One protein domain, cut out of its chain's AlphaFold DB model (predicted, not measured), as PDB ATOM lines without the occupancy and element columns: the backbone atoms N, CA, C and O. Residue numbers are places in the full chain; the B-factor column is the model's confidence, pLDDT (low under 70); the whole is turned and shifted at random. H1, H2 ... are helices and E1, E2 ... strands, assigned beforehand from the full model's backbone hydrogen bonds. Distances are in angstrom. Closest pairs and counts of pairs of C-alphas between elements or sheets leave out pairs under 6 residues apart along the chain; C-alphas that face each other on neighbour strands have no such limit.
ATOM      1  N   LEU A   4     -21.762  41.542  61.249       71.31
ATOM      2  CA  LEU A   4     -21.793  40.317  60.456       71.31
ATOM      3  C   LEU A   4     -23.011  39.452  60.821       71.31
ATOM      4  O   LEU A   4     -23.810  39.099  59.956       71.31
ATOM      5  N   GLN A   5     -23.235  39.235  62.121       68.44
ATOM      6  CA  GLN A   5     -24.387  38.491  62.635       68.44
ATOM      7  C   GLN A   5     -25.721  39.141  62.237       68.44
ATOM      8  O   GLN A   5     -26.682  38.450  61.898       68.44
ATOM      9  N   LYS A   6     -25.795  40.479  62.243       74.50
ATOM     10  CA  LYS A   6     -26.990  41.225  61.811       74.50
ATOM     11  C   LYS A   6     -27.287  41.010  60.321       74.50
ATOM     12  O   LYS A   6     -28.446  40.868  59.935       74.50
ATOM     13  N   THR A   7     -26.239  40.938  59.508       75.75
ATOM     14  CA  THR A   7     -26.312  40.696  58.063       75.75
ATOM     15  C   THR A   7     -26.739  39.261  57.739       75.75
ATOM     16  O   THR A   7     -27.577  39.046  56.864       75.75
ATOM     17  N   GLU A   8     -26.220  38.276  58.473       75.94
ATOM     18  CA  GLU A   8     -26.644  36.876  58.358       75.94
ATOM     19  C   GLU A   8     -28.126  36.708  58.696       75.94
ATOM     20  O   GLU A   8     -28.885  36.151  57.902       75.94
ATOM     21  N   ASN A   9     -28.554  37.255  59.839       70.69
ATOM     22  CA  ASN A   9     -29.943  37.184  60.285       70.69
ATOM     23  C   ASN A   9     -30.901  37.803  59.255       70.69
ATOM     24  O   ASN A   9     -31.982  37.270  59.013       70.69
ATOM     25  N   TYR A  10     -30.489  38.902  58.621       79.50
ATOM     26  CA  TYR A  10     -31.252  39.576  57.573       79.50
ATOM     27  C   TYR A  10     -31.432  38.717  56.308       79.50
ATOM     28  O   TYR A  10     -32.532  38.631  55.759       79.50
ATOM     29  N   LEU A  11     -30.364  38.061  55.844       78.31
ATOM     30  CA  LEU A  11     -30.412  37.177  54.675       78.31
ATOM     31  C   LEU A  11     -31.252  35.924  54.949       78.31
ATOM     32  O   LEU A  11     -32.076  35.529  54.121       78.31
ATOM     33  N   VAL A  12     -31.090  35.343  56.137       70.62
ATOM     34  CA  VAL A  12     -31.876  34.197  56.605       70.62
ATOM     35  C   VAL A  12     -33.366  34.538  56.685       70.62
ATOM     36  O   VAL A  12     -34.193  33.755  56.218       70.62
ATOM     37  N   ALA A  13     -33.725  35.723  57.194       65.56
ATOM     38  CA  ALA A  13     -35.115  36.186  57.245       65.56
ATOM     39  C   ALA A  13     -35.764  36.296  55.851       65.56
ATOM     40  O   ALA A  13     -36.972  36.114  55.715       65.56
ATOM     41  N   ARG A  14     -34.964  36.515  54.800       70.06
ATOM     42  CA  ARG A  14     -35.401  36.524  53.390       70.06
ATOM     43  C   ARG A  14     -35.349  35.152  52.711       70.06
ATOM     44  O   ARG A  14     -35.538  35.062  51.500       70.06
ATOM     45  N   GLY A  15     -35.091  34.085  53.468       65.12
ATOM     46  CA  GLY A  15     -35.034  32.714  52.960       65.12
ATOM     47  C   GLY A  15     -33.774  32.393  52.154       65.12
ATOM     48  O   GLY A  15     -33.778  31.425  51.398       65.12
ATOM     49  N   CYS A  16     -32.716  33.199  52.275       75.81
ATOM     50  CA  CYS A  16     -31.437  32.895  51.642       75.81
ATOM     51  C   CYS A  16     -30.675  31.831  52.447       75.81
ATOM     52  O   CYS A  16     -30.622  31.901  53.676       75.81
ATOM     53  N   ASP A  17     -30.012  30.902  51.756       76.25
ATOM     54  CA  ASP A  17     -29.144  29.912  52.400       76.25
ATOM     55  C   ASP A  17     -27.721  30.464  52.513       76.25
ATOM     56  O   ASP A  17     -27.061  30.728  51.503       76.25
ATOM     57  N   ILE A  18     -27.211  30.612  53.736       79.25
ATOM     58  CA  ILE A  18     -25.829  31.048  53.957       79.25
ATOM     59  C   ILE A  18     -24.878  29.893  53.645       79.25
ATOM     60  O   ILE A  18     -24.940  28.827  54.254       79.25
ATOM     61  N   HIS A  19     -23.985  30.103  52.682       76.25
ATOM     62  CA  HIS A  19     -23.015  29.100  52.259       76.25
ATOM     63  C   HIS A  19     -21.692  29.219  53.011       76.25
ATOM     64  O   HIS A  19     -21.105  28.215  53.410       76.25
ATOM     65  N   LYS A  20     -21.192  30.447  53.153       79.88
ATOM     66  CA  LYS A  20     -19.913  30.716  53.803       79.88
ATOM     67  C   LYS A  20     -19.894  32.130  54.350       79.88
ATOM     68  O   LYS A  20     -20.333  33.058  53.679       79.88
ATOM     69  N   VAL A  21     -19.307  32.281  55.526       76.25
ATOM     70  CA  VAL A  21     -19.062  33.569  56.163       76.25
ATOM     71  C   VAL A  21     -17.550  33.761  56.286       76.25
ATOM     72  O   VAL A  21     -16.822  32.828  56.624       76.25
ATOM     73  N   LYS A  22     -17.071  34.950  55.931       76.62
ATOM     74  CA  LYS A  22     -15.698  35.436  56.128       76.62
ATOM     75  C   LYS A  22     -15.776  36.807  56.801       76.62
ATOM     76  O   LYS A  22     -16.819  37.448  56.713       76.62
ATOM     77  N   ASP A  23     -14.663  37.290  57.348       70.75
ATOM     78  CA  ASP A  23     -14.557  38.507  58.175       70.75
ATOM     79  C   ASP A  23     -15.321  39.750  57.670       70.75
ATOM     80  O   ASP A  23     -15.722  40.592  58.462       70.75
ATOM     81  N   HIS A  24     -15.522  39.888  56.357       74.81
ATOM     82  CA  HIS A  24     -16.233  41.015  55.737       74.81
ATOM     83  C   HIS A  24     -17.125  40.590  54.557       74.81
ATOM     84  O   HIS A  24     -17.502  41.419  53.726       74.81
ATOM     85  N   LEU A  25     -17.423  39.292  54.420       82.56
ATOM     86  CA  LEU A  25     -18.132  38.754  53.259       82.56
ATOM     87  C   LEU A  25     -19.016  37.568  53.633       82.56
ATOM     88  O   LEU A  25     -18.534  36.554  54.134       82.56
ATOM     89  N   VAL A  26     -20.283  37.657  53.249       83.81
ATOM     90  CA  VAL A  26     -21.251  36.567  53.319       83.81
ATOM     91  C   VAL A  26     -21.537  36.062  51.907       83.81
ATOM     92  O   VAL A  26     -21.931  36.811  51.013       83.81
ATOM     93  N   GLU A  27     -21.319  34.771  51.692       89.31
ATOM     94  CA  GLU A  27     -21.706  34.064  50.479       89.31
ATOM     95  C   GLU A  27     -23.041  33.364  50.728       89.31
ATOM     96  O   GLU A  27     -23.156  32.578  51.669       89.31
ATOM     97  N   PHE A  28     -24.042  33.630  49.892       83.62
ATOM     98  CA  PHE A  28     -25.396  33.112  50.084       83.62
ATOM     99  C   PHE A  28     -25.995  32.586  48.782       83.62
ATOM    100  O   PHE A  28     -25.524  32.902  47.687       83.62
ATOM    101  N   ARG A  29     -27.039  31.773  48.919       83.62
ATOM    102  CA  ARG A  29     -27.890  31.325  47.823       83.62
ATOM    103  C   ARG A  29     -29.285  31.902  47.960       83.62
ATOM    104  O   ARG A  29     -29.786  32.039  49.074       83.62
ATOM    105  N   LEU A  30     -29.909  32.225  46.834       79.88
ATOM    106  CA  LEU A  30     -31.320  32.602  46.824       79.88
ATOM    107  C   LEU A  30     -32.218  31.371  47.049       79.88
ATOM    108  O   LEU A  30     -31.816  30.254  46.711       79.88
ATOM    109  N   PRO A  31     -33.449  31.556  47.562       68.44
ATOM    110  CA  PRO A  31     -34.415  30.470  47.670       68.44
ATOM    111  C   PRO A  31     -34.583  29.729  46.333       68.44
ATOM    112  O   PRO A  31     -34.931  30.329  45.317       68.44
ATOM    113  N   GLY A  32     -34.342  28.414  46.330       62.16
ATOM    114  CA  GLY A  32     -34.476  27.568  45.136       62.16
ATOM    115  C   GLY A  32     -33.242  27.506  44.227       62.16
ATOM    116  O   GLY A  32     -33.271  26.807  43.214       62.16
ATOM    117  N   GLU A  33     -32.142  28.173  44.579       67.62
ATOM    118  CA  GLU A  33     -30.880  28.054  43.851       67.62
ATOM    119  C   GLU A  33     -30.221  26.682  44.097       67.62
ATOM    120  O   GLU A  33     -29.900  26.302  45.223       67.62
ATOM    121  N   THR A  34     -29.975  25.931  43.019       62.59
ATOM    122  CA  THR A  34     -29.427  24.560  43.073       62.59
ATOM    123  C   THR A  34     -27.939  24.469  42.714       62.59
ATOM    124  O   THR A  34     -27.359  23.375  42.708       62.59
ATOM    125  N   SER A  35     -27.285  25.598  42.413       63.50
ATOM    126  CA  SER A  35     -25.859  25.632  42.079       63.50
ATOM    127  C   SER A  35     -24.987  25.261  43.274       63.50
ATOM    128  O   SER A  35     -25.152  25.747  44.392       63.50
ATOM    129  N   ARG A  36     -23.981  24.407  43.024       56.84
ATOM    130  CA  ARG A  36     -23.000  24.016  44.050       56.84
ATOM    131  C   ARG A  36     -22.199  25.212  44.567       56.84
ATOM    132  O   ARG A  36     -21.854  25.227  45.744       56.84
ATOM    133  N   THR A  37     -21.954  26.220  43.735       68.62
ATOM    134  CA  THR A  37     -21.335  27.487  44.139       68.62
ATOM    135  C   THR A  37     -22.412  28.529  44.455       68.62
ATOM    136  O   THR A  37     -23.337  28.676  43.656       68.62
ATOM    137  N   PRO A  38     -22.320  29.247  45.592       81.31
ATOM    138  CA  PRO A  38     -23.271  30.307  45.916       81.31
ATOM    139  C   PRO A  38     -23.168  31.450  44.909       81.31
ATOM    140  O   PRO A  38     -22.070  31.969  44.674       81.31
ATOM    141  N   GLY A  39     -24.296  31.836  44.322       83.31
ATOM    142  CA  GLY A  39     -24.379  32.950  43.392       83.31
ATOM    143  C   GLY A  39     -24.355  34.319  44.068       83.31
ATOM    144  O   GLY A  39     -23.903  35.281  43.446       83.31
ATOM    145  N   GLY A  40     -24.793  34.399  45.327       89.12
ATOM    146  CA  GLY A  40     -24.921  35.626  46.105       89.12
ATOM    147  C   GLY A  40     -23.659  35.999  46.871       89.12
ATOM    148  O   GLY A  40     -22.957  35.144  47.428       89.12
ATOM    149  N   ARG A  41     -23.365  37.295  46.913       91.44
ATOM    150  CA  ARG A  41     -22.298  37.887  47.724       91.44
ATOM    151  C   ARG A  41     -22.819  39.143  48.399       91.44
ATOM    152  O   ARG A  41     -23.409  39.990  47.736       91.44
ATOM    153  N   LEU A  42     -22.582  39.251  49.701       91.00
ATOM    154  CA  LEU A  42     -22.862  40.437  50.494       91.00
ATOM    155  C   LEU A  42     -21.597  40.807  51.271       91.00
ATOM    156  O   LEU A  42     -21.188  40.085  52.175       91.00
ATOM    157  N   SER A  43     -20.949  41.901  50.885       88.31
ATOM    158  CA  SER A  43     -19.750  42.412  51.553       88.31
ATOM    159  C   SER A  43     -20.092  43.543  52.519       88.31
ATOM    160  O   SER A  43     -20.883  44.418  52.162       88.31
ATOM    161  N   LEU A  44     -19.451  43.546  53.685       84.62
ATOM    162  CA  LEU A  44     -19.542  44.579  54.717       84.62
ATOM    163  C   LEU A  44     -18.241  45.390  54.749       84.62
ATOM    164  O   LEU A  44     -17.162  44.838  54.953       84.62
ATOM    165  N   ALA A  45     -18.332  46.699  54.553       78.25
ATOM    166  CA  ALA A  45     -17.216  47.619  54.717       78.25
ATOM    167  C   ALA A  45     -17.076  48.074  56.182       78.25
ATOM    168  O   ALA A  45     -17.998  47.950  56.989       78.25
ATOM    169  N   ARG A  46     -15.899  48.612  56.532       72.12
ATOM    170  CA  ARG A  46     -15.578  49.054  57.906       72.12
ATOM    171  C   ARG A  46     -16.475  50.184  58.409       72.12
ATOM    172  O   ARG A  46     -16.646  50.323  59.612       72.12
ATOM    173  N   ASP A  47     -17.006  50.983  57.494       74.38
ATOM    174  CA  ASP A  47     -17.920  52.088  57.776       74.38
ATOM    175  C   ASP A  47     -19.368  51.625  57.993       74.38
ATOM    176  O   ASP A  47     -20.216  52.465  58.250       74.38
ATOM    177  N   GLY A  48     -19.656  50.319  57.893       74.38
ATOM    178  CA  GLY A  48     -21.007  49.767  58.008       74.38
ATOM    179  C   GLY A  48     -21.759  49.663  56.678       74.38
ATOM    180  O   GLY A  48     -22.883  49.150  56.652       74.38
ATOM    181  N   THR A  49     -21.158  50.085  55.563       87.81
ATOM    182  CA  THR A  49     -21.765  49.975  54.234       87.81
ATOM    183  C   THR A  49     -21.814  48.518  53.772       87.81
ATOM    184  O   THR A  49     -20.818  47.794  53.790       87.81
ATOM    185  N   LEU A  50     -22.979  48.092  53.297       89.38
ATOM    186  CA  LEU A  50     -23.220  46.782  52.709       89.38
ATOM    187  C   LEU A  50     -23.303  46.892  51.192       89.38
ATOM    188  O   LEU A  50     -23.938  47.806  50.665       89.38
ATOM    189  N   LYS A  51     -22.731  45.917  50.487       91.94
ATOM    190  CA  LYS A  51     -22.898  45.758  49.039       91.94
ATOM    191  C   LYS A  51     -23.308  44.330  48.711       91.94
ATOM    192  O   LYS A  51     -22.598  43.399  49.079       91.94
ATOM    193  N   MET A  52     -24.428  44.163  48.015       90.75
ATOM    194  CA  MET A  52     -25.022  42.866  47.697       90.75
ATOM    195  C   MET A  52     -25.210  42.687  46.193       90.75
ATOM    196  O   MET A  52     -25.693  43.590  45.517       90.75
ATOM    197  N   TRP A  53     -24.866  41.517  45.666       89.62
ATOM    198  CA  TRP A  53     -25.094  41.159  44.264       89.62
ATOM    199  C   TRP A  53     -25.245  39.648  44.102       89.62
ATOM    200  O   TRP A  53     -24.909  38.878  45.005       89.62
ATOM    201  N   HIS A  54     -25.766  39.215  42.950       89.31
ATOM    202  CA  HIS A  54     -25.989  37.800  42.680       89.31
ATOM    203  C   HIS A  54     -25.728  37.442  41.217       89.31
ATOM    204  O   HIS A  54     -26.426  37.899  40.319       89.31
ATOM    205  N   ARG A  55     -24.761  36.554  40.968       80.69
ATOM    206  CA  ARG A  55     -24.250  36.285  39.612       80.69
ATOM    207  C   ARG A  55     -25.263  35.714  38.616       80.69
ATOM    208  O   ARG A  55     -25.030  35.803  37.419       80.69
ATOM    209  N   TYR A  56     -26.336  35.085  39.095       79.00
ATOM    210  CA  TYR A  56     -27.402  34.534  38.243       79.00
ATOM    211  C   TYR A  56     -28.627  35.459  38.152       79.00
ATOM    212  O   TYR A  56     -29.610  35.119  37.503       79.00
ATOM    213  N   ALA A  57     -28.585  36.623  38.810       75.81
ATOM    214  CA  ALA A  57     -29.628  37.637  38.736       75.81
ATOM    215  C   ALA A  57     -29.225  38.701  37.703       75.81
ATOM    216  O   ALA A  57     -28.854  39.820  38.049       75.81
ATOM    217  N   GLU A  58     -29.276  38.345  36.416       67.44
ATOM    218  CA  GLU A  58     -28.867  39.243  35.316       67.44
ATOM    219  C   GLU A  58     -29.701  40.540  35.274       67.44
ATOM    220  O   GLU A  58     -29.213  41.576  34.841       67.44
ATOM    221  N   LYS A  59     -30.934  40.513  35.799       71.12
ATOM    222  CA  LYS A  59     -31.820  41.686  35.929       71.12
ATOM    223  C   LYS A  59     -31.721  42.400  37.287       71.12
ATOM    224  O   LYS A  59     -32.517  43.292  37.562       71.12
ATOM    225  N   GLY A  60     -30.768  42.009  38.132       66.75
ATOM    226  CA  GLY A  60     -30.604  42.526  39.489       66.75
ATOM    227  C   GLY A  60     -31.482  41.832  40.533       66.75
ATOM    228  O   GLY A  60     -32.345  41.010  40.227       66.75
ATOM    229  N   LEU A  61     -31.217  42.150  41.800       73.81
ATOM    230  CA  LEU A  61     -31.956  41.640  42.956       73.81
ATOM    231  C   LEU A  61     -33.127  42.572  43.301       73.81
ATOM    232  O   LEU A  61     -32.960  43.786  43.360       73.81
ATOM    233  N   ALA A  62     -34.296  42.008  43.608       71.44
ATOM    234  CA  ALA A  62     -35.446  42.761  44.111       71.44
ATOM    235  C   ALA A  62     -35.485  42.706  45.650       71.44
ATOM    236  O   ALA A  62     -36.288  41.981  46.230       71.44
ATOM    237  N   ALA A  63     -34.567  43.417  46.315       69.38
ATOM    238  CA  ALA A  63     -34.410  43.334  47.774       69.38
ATOM    239  C   ALA A  63     -35.333  44.273  48.580       69.38
ATOM    240  O   ALA A  63     -35.464  44.076  49.790       69.38
ATOM    241  N   GLY A  64     -35.976  45.246  47.917       73.69
ATOM    242  CA  GLY A  64     -36.807  46.277  48.554       73.69
ATOM    243  C   GLY A  64     -36.001  47.258  49.413       73.69
ATOM    244  O   GLY A  64     -34.774  47.173  49.475       73.69
ATOM    245  N   GLU A  65     -36.674  48.193  50.086       72.56
ATOM    246  CA  GLU A  65     -36.018  49.040  51.092       72.56
ATOM    247  C   GLU A  65     -35.357  48.172  52.186       72.56
ATOM    248  O   GLU A  65     -35.889  47.113  52.528       72.56
ATOM    249  N   PRO A  66     -34.183  48.562  52.723       80.94
ATOM    250  CA  PRO A  66     -33.458  49.823  52.501       80.94
ATOM    251  C   PRO A  66     -32.462  49.789  51.322       80.94
ATOM    252  O   PRO A  66     -31.573  50.636  51.240       80.94
ATOM    253  N   TRP A  67     -32.542  48.800  50.428       85.56
ATOM    254  CA  TRP A  67     -31.534  48.604  49.389       85.56
ATOM    255  C   TRP A  67     -31.709  49.556  48.213       85.56
ATOM    256  O   TRP A  67     -32.744  49.586  47.551       85.56
ATOM    257  N   LEU A  68     -30.636  50.277  47.907       87.81
ATOM    258  CA  LEU A  68     -30.546  51.187  46.775       87.81
ATOM    259  C   LEU A  68     -29.629  50.601  45.693       87.81
ATOM    260  O   LEU A  68     -28.672  49.902  46.030       87.81
ATOM    261  N   PRO A  69     -29.845  50.904  44.404       88.00
ATOM    262  CA  PRO A  69     -28.905  50.534  43.349       88.00
ATOM    263  C   PRO A  69     -27.482  51.041  43.639       88.00
ATOM    264  O   PRO A  69     -27.286  52.169  44.102       88.00
ATOM    265  N   ALA A  70     -26.481  50.203  43.368       87.44
ATOM    266  CA  ALA A  70     -25.064  50.457  43.648       87.44
ATOM    267  C   ALA A  70     -24.164  50.273  42.413       87.44
ATOM    268  O   ALA A  70     -22.971  49.980  42.553       87.44
ATOM    269  N   GLY A  71     -24.751  50.434  41.221       85.19
ATOM    270  CA  GLY A  71     -24.116  50.154  39.935       85.19
ATOM    271  C   GLY A  71     -23.940  48.657  39.678       85.19
ATOM    272  O   GLY A  71     -24.395  47.824  40.462       85.19
ATOM    273  N   ASP A  72     -23.255  48.321  38.591       86.56
ATOM    274  CA  ASP A  72     -23.017  46.933  38.201       86.56
ATOM    275  C   ASP A  72     -21.670  46.405  38.717       86.56
ATOM    276  O   ASP A  72     -20.698  47.143  38.891       86.56
ATOM    277  N   ILE A  73     -21.602  45.095  38.950       82.06
ATOM    278  CA  ILE A  73     -20.382  44.353  39.272       82.06
ATOM    279  C   ILE A  73     -19.953  43.539  38.050       82.06
ATOM    280  O   ILE A  73     -20.746  42.719  37.580       82.06
ATOM    281  N   PRO A  74     -18.714  43.706  37.555       78.88
ATOM    282  CA  PRO A  74     -18.178  42.855  36.502       78.88
ATOM    283  C   PRO A  74     -17.874  41.450  37.041       78.88
ATOM    284  O   PRO A  74     -17.243  41.282  38.086       78.88
ATOM    285  N   ILE A  75     -18.322  40.428  36.315       76.44
ATOM    286  CA  ILE A  75     -18.117  39.004  36.588       76.44
ATOM    287  C   ILE A  75     -17.706  38.331  35.272       76.44
ATOM    288  O   ILE A  75     -18.541  37.802  34.536       76.44
ATOM    289  N   GLY A  76     -16.404  38.343  34.983       78.69
ATOM    290  CA  GLY A  76     -15.889  37.913  33.678       78.69
ATOM    291  C   GLY A  76     -16.427  38.817  32.568       78.69
ATOM    292  O   GLY A  76     -16.396  40.036  32.715       78.69
ATOM    293  N   ASP A  77     -16.982  38.221  31.512       76.12
ATOM    294  CA  ASP A  77     -17.525  38.942  30.347       76.12
ATOM    295  C   ASP A  77     -18.945  39.503  30.562       76.12
ATOM    296  O   ASP A  77     -19.555  40.046  29.642       76.12
ATOM    297  N   LYS A  78     -19.512  39.341  31.763       78.38
ATOM    298  CA  LYS A  78     -20.862  39.802  32.115       78.38
ATOM    299  C   LYS A  78     -20.814  40.792  33.271       78.38
ATOM    300  O   LYS A  78     -19.901  40.748  34.089       78.38
ATOM    301  N   SER A  79     -21.833  41.635  33.392       79.75
ATOM    302  CA  SER A  79     -22.065  42.461  34.578       79.75
ATOM    303  C   SER A  79     -23.366  42.047  35.276       79.75
ATOM    304  O   SER A  79     -24.279  41.514  34.646       79.75
ATOM    305  N   THR A  80     -23.445  42.229  36.594       83.31
ATOM    306  CA  THR A  80     -24.689  42.039  37.357       83.31
ATOM    307  C   THR A  80     -24.978  43.265  38.219       83.31
ATOM    308  O   THR A  80     -24.051  43.775  38.856       83.31
ATOM    309  N   PRO A  81     -26.232  43.740  38.289       83.62
ATOM    310  CA  PRO A  81     -26.579  44.866  39.143       83.62
ATOM    311  C   PRO A  81     -26.344  44.556  40.623       83.62
ATOM    312  O   PRO A  81     -26.766  43.515  41.140       83.62
ATOM    313  N   ALA A  82     -25.696  45.484  41.321       88.88
ATOM    314  CA  ALA A  82     -25.497  45.436  42.759       88.88
ATOM    315  C   ALA A  82     -26.410  46.416  43.493       88.88
ATOM    316  O   ALA A  82     -26.865  47.431  42.963       88.88
ATOM    317  N   LEU A  83     -26.620  46.114  44.766       88.56
ATOM    318  CA  LEU A  83     -27.375  46.913  45.711       88.56
ATOM    319  C   LEU A  83     -26.477  47.350  46.867       88.56
ATOM    320  O   LEU A  83     -25.520  46.655  47.215       88.56
ATOM    321  N   ARG A  84     -26.806  48.483  47.485       90.56
ATOM    322  CA  ARG A  84     -26.159  49.011  48.687       90.56
ATOM    323  C   ARG A  84     -27.179  49.365  49.758       90.56
ATOM    324  O   ARG A  84     -28.268  49.829  49.439       90.56
ATOM    325  N   ALA A  85     -26.787  49.183  51.008       90.69
ATOM    326  CA  ALA A  85     -27.510  49.619  52.199       90.69
ATOM    327  C   ALA A  85     -26.494  49.875  53.320       90.69
ATOM    328  O   ALA A  85     -25.318  49.548  53.169       90.69
ATOM    329  N   HIS A  86     -26.923  50.424  54.451       89.69
ATOM    330  CA  HIS A  86     -26.113  50.468  55.667       89.69
ATOM    331  C   HIS A  86     -26.562  49.378  56.646       89.69
ATOM    332  O   HIS A  86     -27.756  49.108  56.775       89.69
ATOM    333  N   VAL A  87     -25.629  48.764  57.378       82.25
ATOM    334  CA  VAL A  87     -25.935  47.676  58.324       82.25
ATOM    335  C   VAL A  87     -26.929  48.100  59.410       82.25
ATOM    336  O   VAL A  87     -27.763  47.307  59.856       82.25
ATOM    337  N   ASP A  88     -26.923  49.375  59.794       81.38
ATOM    338  CA  ASP A  88     -27.871  49.922  60.770       81.38
ATOM    339  C   ASP A  88     -29.305  50.007  60.248       81.38
ATOM    340  O   ASP A  88     -30.237  49.849  61.033       81.38
ATOM    341  N   GLN A  89     -29.477  50.128  58.930       81.94
ATOM    342  CA  GLN A  89     -30.785  50.177  58.271       81.94
ATOM    343  C   GLN A  89     -31.441  48.795  58.157       81.94
ATOM    344  O   GLN A  89     -32.628  48.707  57.856       81.94
ATOM    345  N   LEU A  90     -30.704  47.706  58.409       79.94
ATOM    346  CA  LEU A  90     -31.280  46.364  58.414       79.94
ATOM    347  C   LEU A  90     -32.153  46.165  59.665       79.94
ATOM    348  O   LEU A  90     -31.646  45.969  60.772       79.94
TER     349      LEU A  90
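What this domain is: This is residues 4 to 90 of the 499 residues of the protein "Toprim domain-containing protein" of Polaromonas naphthalenivorans (strain CJ2) (UniProt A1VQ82). One strongly twisted antiparallel sheet of six strands makes a wall through the domain, and a single short helix, H1, covers one face of it at the E1, E2 and E3 end. At the other end, E5 bends beside the long strand E6, and the long link of residues 55 to 67 passes E6 on its way from E4 to E5. The printed part has 87 residues, with one named helix and six named strands in the order H1 E1 E2 E3 E4 E5 E6; the sheet's order is E1 E2 E3 E4 E6 E5, and the class is mixed, helices and strands. The whole is compact and rounded, with a radius of gyration of the C-alphas of 12.0 A and spans of 32 by 25 by 24 A.

How they stand to each other: H1, residues 4 to 13, is on the sheet at a height of 8.6 A, two layers with the helix on one face. It lies over E2, residues 25 to 29, and runs along the strands, at 12 degrees to E2 on the local plane; their closest C-alphas, those of Glu 8 and Val 26, are 7.4 A apart. In H1 every O i to N i+4 pair is within hydrogen-bond range. E1, residues 17 to 22, is an edge strand and forms a hairpin with E2, with N 19 and O 27 at 2.8 A. E2 forms a hairpin with E3, residues 40 to 44, with N 42 and O 26 at 2.8 A. E3 forms a hairpin with E4, residues 49 to 54, with N 43 and O 51 at 2.9 A. E1 to E4 are a meander, each strand the antiparallel neighbour of the one before. E5, residues 68 to 75, is the other edge strand and bends by 50 degrees at residue 71. E6, residues 78 to 86, forms a hairpin with E5, with N 70 and O 82 at 2.8 A, and is the antiparallel neighbour of E4, with N 52 and O 83 at 2.8 A. E1 and E5 are apart.

Where its parts are: H1 begins at C-alpha 4, (-21.793, 40.317, 60.456), and is 14.3 A long. E1 measures 15.0 A, E4 17.3 A and E5 20.2 A. E6, the longest strand by residues, measures 26.4 A and ends at C-alpha 86, (-26.113, 50.468, 55.667).

The domain as a whole: The farthest C-alphas, those of Asp 77 and Asp 88, are 34.0 A apart. The printed part has no cut. The link from E4 to E5 is long, with 13 residues. The mean pLDDT of the printed part is 78.7; 13 residues are under 70, among them residues 31 to 37.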